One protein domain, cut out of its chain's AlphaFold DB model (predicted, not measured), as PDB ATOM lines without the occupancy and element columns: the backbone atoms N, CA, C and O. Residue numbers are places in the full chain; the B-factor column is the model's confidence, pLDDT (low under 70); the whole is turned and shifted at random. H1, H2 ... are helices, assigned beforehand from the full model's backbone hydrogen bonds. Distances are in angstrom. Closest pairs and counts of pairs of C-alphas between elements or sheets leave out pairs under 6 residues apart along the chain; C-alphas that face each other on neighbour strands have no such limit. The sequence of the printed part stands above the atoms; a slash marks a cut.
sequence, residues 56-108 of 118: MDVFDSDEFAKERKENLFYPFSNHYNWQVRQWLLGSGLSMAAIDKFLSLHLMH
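What this domain is: This is residues 56 to 108 of the 118 residues of an uncharacterized protein of Hydnomerulius pinastri MD-312 (UniProt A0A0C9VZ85). Two small helical lobes lie at opposite ends of an elongated, loose model: H3 and H4, side by side, make one, H1 and H2 the other, and the stretch of residues 71 to 78 joins them. The printed part has 53 residues with four named helices, H1 H2 H3 H4, and no named strand; the class is all helix. It is loose, with a radius of gyration of the C-alphas of 13.8 A and spans of 35 by 21 by 17 A.

How they stand to each other: H3, residues 79 to 90, and H4, residues 95 to 102, are close but not clearly touching; their closest C-alphas, of Leu 88 and Ile 98, are 7.0 A apart. They run opposite ways at a shallow tilt of 23 degrees. H2, residues 65 to 70, is apart from both. H1, residues 56 to 60, is close to H2 but not clearly touching, with closest C-alphas Phe 59 and Ala 65 at 7.5 A. Every O i to N i+4 pair is within hydrogen-bond range in H1, H3 and H4; in H2, 1 of 2.

Where its parts are: H3 is 16.5 A long, from C-alpha 79 at (-13.989, -2.474, 15.385); H4 is 10.4 A, H2 9.2 A and H1 5.9 A, from C-alpha 56 at (-29.503, 16.033, 12.210).

The domain as a whole: The C-alphas farthest apart, of Asp 57 and Leu 106, are 36.7 A apart. The printed part has no cut and no long link. Residues 105 to 108 have pLDDT under 70.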
ATOM      1  N   MET A  56     -30.065  16.928  13.226       90.50
ATOM      2  CA  MET A  56     -29.503  16.033  12.210       90.50
ATOM      3  C   MET A  56     -28.733  16.810  11.141       90.50
ATOM      4  O   MET A  56     -27.654  16.377  10.762       90.50
ATOM      5  N   ASP A  57     -29.211  17.994  10.743       90.38
ATOM      6  CA  ASP A  57     -28.490  18.861   9.800       90.38
ATOM      7  C   ASP A  57     -27.145  19.324  10.378       90.38
ATOM      8  O   ASP A  57     -26.128  19.342   9.686       90.38
ATOM      9  N   VAL A  58     -27.122  19.666  11.671       89.50
ATOM     10  CA  VAL A  58     -25.890  20.051  12.381       89.50
ATOM     11  C   VAL A  58     -24.976  18.848  12.588       89.50
ATOM     12  O   VAL A  58     -23.770  18.956  12.395       89.50
ATOM     13  N   PHE A  59     -25.539  17.701  12.963       87.69
ATOM     14  CA  PHE A  59     -24.786  16.471  13.146       87.69
ATOM     15  C   PHE A  59     -24.128  16.073  11.829       87.69
ATOM     16  O   PHE A  59     -22.921  15.921  11.802       87.69
ATOM     17  N   ASP A  60     -24.848  15.992  10.710       88.12
ATOM     18  CA  ASP A  60     -24.313  15.575   9.402       88.12
ATOM     19  C   ASP A  60     -23.366  16.579   8.734       88.12
ATOM     20  O   ASP A  60     -22.660  16.216   7.790       88.12
ATOM     21  N   SER A  61     -23.308  17.811   9.239       89.88
ATOM     22  CA  SER A  61     -22.342  18.832   8.822       89.88
ATOM     23  C   SER A  61     -21.198  19.039   9.821       89.88
ATOM     24  O   SER A  61     -20.401  19.964   9.643       89.88
ATOM     25  N   ASP A  62     -21.088  18.187  10.846       90.44
ATOM     26  CA  ASP A  62     -20.019  18.275  11.838       90.44
ATOM     27  C   ASP A  62     -18.633  17.942  11.265       90.44
ATOM     28  O   ASP A  62     -18.472  17.400  10.168       90.44
ATOM     29  N   GLU A  63     -17.595  18.290  12.028       89.19
ATOM     30  CA  GLU A  63     -16.201  18.069  11.632       89.19
ATOM     31  C   GLU A  63     -15.875  16.588  11.393       89.19
ATOM     32  O   GLU A  63     -14.987  16.288  10.601       89.19
ATOM     33  N   PHE A  64     -16.647  15.683  12.003       86.56
ATOM     34  CA  PHE A  64     -16.494  14.234  11.904       86.56
ATOM     35  C   PHE A  64     -17.397  13.583  10.845       86.56
ATOM     36  O   PHE A  64     -17.491  12.351  10.753       86.56
ATOM     37  N   ALA A  65     -18.107  14.379  10.041       87.88
ATOM     38  CA  ALA A  65     -19.051  13.874   9.051       87.88
ATOM     39  C   ALA A  65     -18.373  13.030   7.966       87.88
ATOM     40  O   ALA A  65     -18.997  12.139   7.384       87.88
ATOM     41  N   LYS A  66     -17.089  13.283   7.690       86.50
ATOM     42  CA  LYS A  66     -16.296  12.495   6.736       86.50
ATOM     43  C   LYS A  66     -15.872  11.165   7.348       86.50
ATOM     44  O   LYS A  66     -16.101  10.116   6.753       86.50
ATOM     45  N   GLU A  67     -15.363  11.199   8.570       83.25
ATOM     46  CA  GLU A  67     -14.932  10.039   9.343       83.25
ATOM     47  C   GLU A  67     -16.091   9.067   9.559       83.25
ATOM     48  O   GLU A  67     -15.890   7.861   9.478       83.25
ATOM     49  N   ARG A  68     -17.321   9.560   9.751       87.25
ATOM     50  CA  ARG A  68     -18.528   8.718   9.828       87.25
ATOM     51  C   ARG A  68     -18.851   7.964   8.543       87.25
ATOM     52  O   ARG A  68     -19.407   6.871   8.614       87.25
ATOM     53  N   LYS A  69     -18.531   8.531   7.378       85.56
ATOM     54  CA  LYS A  69     -18.750   7.860   6.087       85.56
ATOM     55  C   LYS A  69     -17.735   6.747   5.853       85.56
ATOM     56  O   LYS A  69     -18.074   5.738   5.244       85.56
ATOM     57  N   GLU A  70     -16.509   6.930   6.331       85.81
ATOM     58  CA  GLU A  70     -15.401   5.996   6.105       85.81
ATOM     59  C   GLU A  70     -15.284   4.932   7.206       85.81
ATOM     60  O   GLU A  70     -14.929   3.783   6.939       85.81
ATOM     61  N   ASN A  71     -15.610   5.284   8.450       86.38
ATOM     62  CA  ASN A  71     -15.534   4.401   9.602       86.38
ATOM     63  C   ASN A  71     -16.925   3.917  10.023       86.38
ATOM     64  O   ASN A  71     -17.647   4.592  10.758       86.38
ATOM     65  N   LEU A  72     -17.239   2.675   9.650       87.94
ATOM     66  CA  LEU A  72     -18.469   1.986  10.054       87.94
ATOM     67  C   LEU A  72     -18.658   1.924  11.583       87.94
ATOM     68  O   LEU A  72     -19.781   1.803  12.067       87.94
ATOM     69  N   PHE A  73     -17.565   1.994  12.344       87.50
ATOM     70  CA  PHE A  73     -17.567   1.890  13.802       87.50
ATOM     71  C   PHE A  73     -17.457   3.243  14.506       87.50
ATOM     72  O   PHE A  73     -17.260   3.264  15.723       87.50
ATOM     73  N   TYR A  74     -17.592   4.367  13.795       87.56
ATOM     74  CA  TYR A  74     -17.610   5.691  14.415       87.56
ATOM     75  C   TYR A  74     -18.642   5.746  15.566       87.56
ATOM     76  O   TYR A  74     -19.748   5.219  15.420       87.56
ATOM     77  N   PRO A  75     -18.328   6.350  16.731       87.44
ATOM     78  CA  PRO A  75     -17.159   7.184  17.054       87.44
ATOM     79  C   PRO A  75     -15.901   6.421  17.504       87.44
ATOM     80  O   PRO A  75     -14.949   7.031  17.982       87.44
ATOM     81  N   PHE A  76     -15.867   5.093  17.401       85.44
ATOM     82  CA  PHE A  76     -14.708   4.299  17.818       85.44
ATOM     83  C   PHE A  76     -13.679   4.213  16.705       85.44
ATOM     84  O   PHE A  76     -14.024   3.927  15.567       85.44
ATOM     85  N   SER A  77     -12.395   4.359  17.033       83.50
ATOM     86  CA  SER A  77     -11.307   4.329  16.043       83.50
ATOM     87  C   SER A  77     -11.191   3.004  15.278       83.50
ATOM     88  O   SER A  77     -10.586   2.965  14.216       83.50
ATOM     89  N   ASN A  78     -11.712   1.901  15.828       83.75
ATOM     90  CA  ASN A  78     -11.702   0.593  15.179       83.75
ATOM     91  C   ASN A  78     -12.805  -0.327  15.729       83.75
ATOM     92  O   ASN A  78     -13.378  -0.095  16.799       83.75
ATOM     93  N   HIS A  79     -13.040  -1.426  15.012       87.38
ATOM     94  CA  HIS A  79     -13.989  -2.474  15.385       87.38
ATOM     95  C   HIS A  79     -13.730  -3.071  16.776       87.38
ATOM     96  O   HIS A  79     -14.671  -3.329  17.517       87.38
ATOM     97  N   TYR A  80     -12.467  -3.276  17.158       88.62
ATOM     98  CA  TYR A  80     -12.119  -3.878  18.448       88.62
ATOM     99  C   TYR A  80     -12.559  -2.995  19.625       88.62
ATOM    100  O   TYR A  80     -13.192  -3.477  20.562       88.62
ATOM    101  N   ASN A  81     -12.297  -1.691  19.548       87.50
ATOM    102  CA  ASN A  81     -12.740  -0.715  20.540       87.50
ATOM    103  C   ASN A  81     -14.271  -0.678  20.629       87.50
ATOM    104  O   ASN A  81     -14.822  -0.636  21.730       87.50
ATOM    105  N   TRP A  82     -14.961  -0.770  19.489       90.50
ATOM    106  CA  TRP A  82     -16.419  -0.882  19.460       90.50
ATOM    107  C   TRP A  82     -16.923  -2.164  20.142       90.50
ATOM    108  O   TRP A  82     -17.817  -2.090  20.986       90.50
ATOM    109  N   GLN A  83     -16.315  -3.323  19.864       91.94
ATOM    110  CA  GLN A  83     -16.683  -4.596  20.498       91.94
ATOM    111  C   GLN A  83     -16.486  -4.563  22.015       91.94
ATOM    112  O   GLN A  83     -17.360  -4.999  22.766       91.94
ATOM    113  N   VAL A  84     -15.357  -4.020  22.478       90.50
ATOM    114  CA  VAL A  84     -15.081  -3.856  23.912       90.50
ATOM    115  C   VAL A  84     -16.144  -2.965  24.549       90.50
ATOM    116  O   VAL A  84     -16.684  -3.315  25.596       90.50
ATOM    117  N   ARG A  85     -16.506  -1.852  23.901       88.62
ATOM    118  CA  ARG A  85     -17.565  -0.961  24.387       88.62
ATOM    119  C   ARG A  85     -18.922  -1.662  24.442       88.62
ATOM    120  O   ARG A  85     -19.632  -1.510  25.432       88.62
ATOM    121  N   GLN A  86     -19.274  -2.451  23.429       91.62
ATOM    122  CA  GLN A  86     -20.514  -3.230  23.427       91.62
ATOM    123  C   GLN A  86     -20.541  -4.252  24.570       91.62
ATOM    124  O   GLN A  86     -21.546  -4.356  25.276       91.62
ATOM    125  N   TRP A  87     -19.438  -4.970  24.792       93.50
ATOM    126  CA  TRP A  87     -19.322  -5.906  25.906       93.50
ATOM    127  C   TRP A  87     -19.430  -5.194  27.259       93.50
ATOM    128  O   TRP A  87     -20.179  -5.644  28.122       93.50
ATOM    129  N   LEU A  88     -18.763  -4.047  27.428       92.25
ATOM    130  CA  LEU A  88     -18.846  -3.247  28.653       92.25
ATOM    131  C   LEU A  88     -20.283  -2.825  28.959       92.25
ATOM    132  O   LEU A  88     -20.730  -2.993  30.091       92.25
ATOM    133  N   LEU A  89     -21.028  -2.350  27.958       90.38
ATOM    134  CA  LEU A  89     -22.432  -1.965  28.130       90.38
ATOM    135  C   LEU A  89     -23.330  -3.155  28.509       90.38
ATOM    136  O   LEU A  89     -24.280  -2.982  29.267       90.38
ATOM    137  N   GLY A  90     -23.021  -4.360  28.019       93.75
ATOM    138  CA  GLY A  90     -23.762  -5.588  28.333       93.75
ATOM    139  C   GLY A  90     -23.313  -6.314  29.608       93.75
ATOM    140  O   GLY A  90     -23.990  -7.233  30.057       93.75
ATOM    141  N   SER A  91     -22.181  -5.927  30.195       91.38
ATOM    142  CA  SER A  91     -21.531  -6.667  31.289       91.38
ATOM    143  C   SER A  91     -22.181  -6.490  32.669       91.38
ATOM    144  O   SER A  91     -21.806  -7.182  33.612       91.38
ATOM    145  N   GLY A  92     -23.126  -5.556  32.817       94.00
ATOM    146  CA  GLY A  92     -23.743  -5.235  34.111       94.00
ATOM    147  C   GLY A  92     -22.786  -4.576  35.112       94.00
ATOM    148  O   GLY A  92     -23.092  -4.499  36.302       94.00
ATOM    149  N   LEU A  93     -21.621  -4.108  34.652       93.06
ATOM    150  CA  LEU A  93     -20.673  -3.367  35.475       93.06
ATOM    151  C   LEU A  93     -21.258  -2.014  35.898       93.06
ATOM    152  O   LEU A  93     -21.960  -1.346  35.140       93.06
ATOM    153  N   SER A  94     -20.930  -1.586  37.117       94.12
ATOM    154  CA  SER A  94     -21.248  -0.228  37.558       94.12
ATOM    155  C   SER A  94     -20.421   0.794  36.777       94.12
ATOM    156  O   SER A  94     -19.307   0.494  36.342       94.12
ATOM    157  N   MET A  95     -20.919   2.028  36.662       91.25
ATOM    158  CA  MET A  95     -20.195   3.101  35.966       91.25
ATOM    159  C   MET A  95     -18.775   3.288  36.524       91.25
ATOM    160  O   MET A  95     -17.817   3.365  35.770       91.25
ATOM    161  N   ALA A  96     -18.607   3.217  37.849       93.81
ATOM    162  CA  ALA A  96     -17.294   3.315  38.485       93.81
ATOM    163  C   ALA A  96     -16.344   2.158  38.123       93.81
ATOM    164  O   ALA A  96     -15.127   2.336  38.113       93.81
ATOM    165  N   ALA A  97     -16.869   0.956  37.867       91.00
ATOM    166  CA  ALA A  97     -16.064  -0.173  37.406       91.00
ATOM    167  C   ALA A  97     -15.685  -0.021  35.925       91.00
ATOM    168  O   ALA A  97     -14.551  -0.337  35.559       91.00
ATOM    169  N   ILE A  98     -16.594   0.516  35.106       91.50
ATOM    170  CA  ILE A  98     -16.331   0.857  33.704       91.50
ATOM    171  C   ILE A  98     -15.253   1.945  33.618       91.50
ATOM    172  O   ILE A  98     -14.269   1.754  32.913       91.50
ATOM    173  N   ASP A  99     -15.359   3.027  34.393       89.75
ATOM    174  CA  ASP A  99     -14.363   4.107  34.406       89.75
ATOM    175  C   ASP A  99     -12.981   3.599  34.828       89.75
ATOM    176  O   ASP A  99     -11.971   3.912  34.196       89.75
ATOM    177  N   LYS A 100     -12.927   2.742  35.857       91.75
ATOM    178  CA  LYS A 100     -11.682   2.077  36.265       91.75
ATOM    179  C   LYS A 100     -11.100   1.247  35.126       91.75
ATOM    180  O   LYS A 100      -9.905   1.354  34.868       91.75
ATOM    181  N   PHE A 101     -11.922   0.461  34.434       89.06
ATOM    182  CA  PHE A 101     -11.486  -0.330  33.285       89.06
ATOM    183  C   PHE A 101     -10.940   0.549  32.149       89.06
ATOM    184  O   PHE A 101      -9.859   0.271  31.634       89.06
ATOM    185  N   LEU A 102     -11.638   1.631  31.801       86.06
ATOM    186  CA  LEU A 102     -11.223   2.558  30.743       86.06
ATOM    187  C   LEU A 102      -9.959   3.350  31.112       86.06
ATOM    188  O   LEU A 102      -9.176   3.695  30.232       86.06
ATOM    189  N   SER A 103      -9.716   3.587  32.405       86.94
ATOM    190  CA  SER A 103      -8.487   4.236  32.881       86.94
ATOM    191  C   SER A 103      -7.234   3.353  32.795       86.94
ATOM    192  O   SER A 103      -6.117   3.854  32.937       86.94
ATOM    193  N   LEU A 104      -7.380   2.044  32.549       86.19
ATOM    194  CA  LEU A 104      -6.237   1.143  32.420       86.19
ATOM    195  C   LEU A 104      -5.436   1.473  31.152       86.19
ATOM    196  O   LEU A 104      -5.946   1.478  30.031       86.19
ATOM    197  N   HIS A 105      -4.130   1.675  31.332       63.56
ATOM    198  CA  HIS A 105      -3.166   2.050  30.290       63.56
ATOM    199  C   HIS A 105      -3.118   1.080  29.085       63.56
ATOM    200  O   HIS A 105      -2.659   1.445  28.005       63.56
ATOM    201  N   LEU A 106      -3.662  -0.135  29.220       61.28
ATOM    202  CA  LEU A 106      -3.789  -1.114  28.135       61.28
ATOM    203  C   LEU A 106      -4.704  -0.665  26.981       61.28
ATOM    204  O   LEU A 106      -4.479  -1.096  25.852       61.28
ATOM    205  N   MET A 107      -5.683   0.217  27.224       57.97
ATOM    206  CA  MET A 107      -6.515   0.790  26.150       57.97
ATOM    207  C   MET A 107      -5.794   1.897  25.368       57.97
ATOM    208  O   MET A 107      -6.117   2.140  24.209       57.97
ATOM    209  N   HIS A 108      -4.767   2.517  25.958       55.88
ATOM    210  CA  HIS A 108      -3.946   3.535  25.295       55.88
ATOM    211  C   HIS A 108      -2.839   2.930  24.414       55.88
ATOM    212  O   HIS A 108      -2.339   3.596  23.509       55.88
TER     213      HIS A 108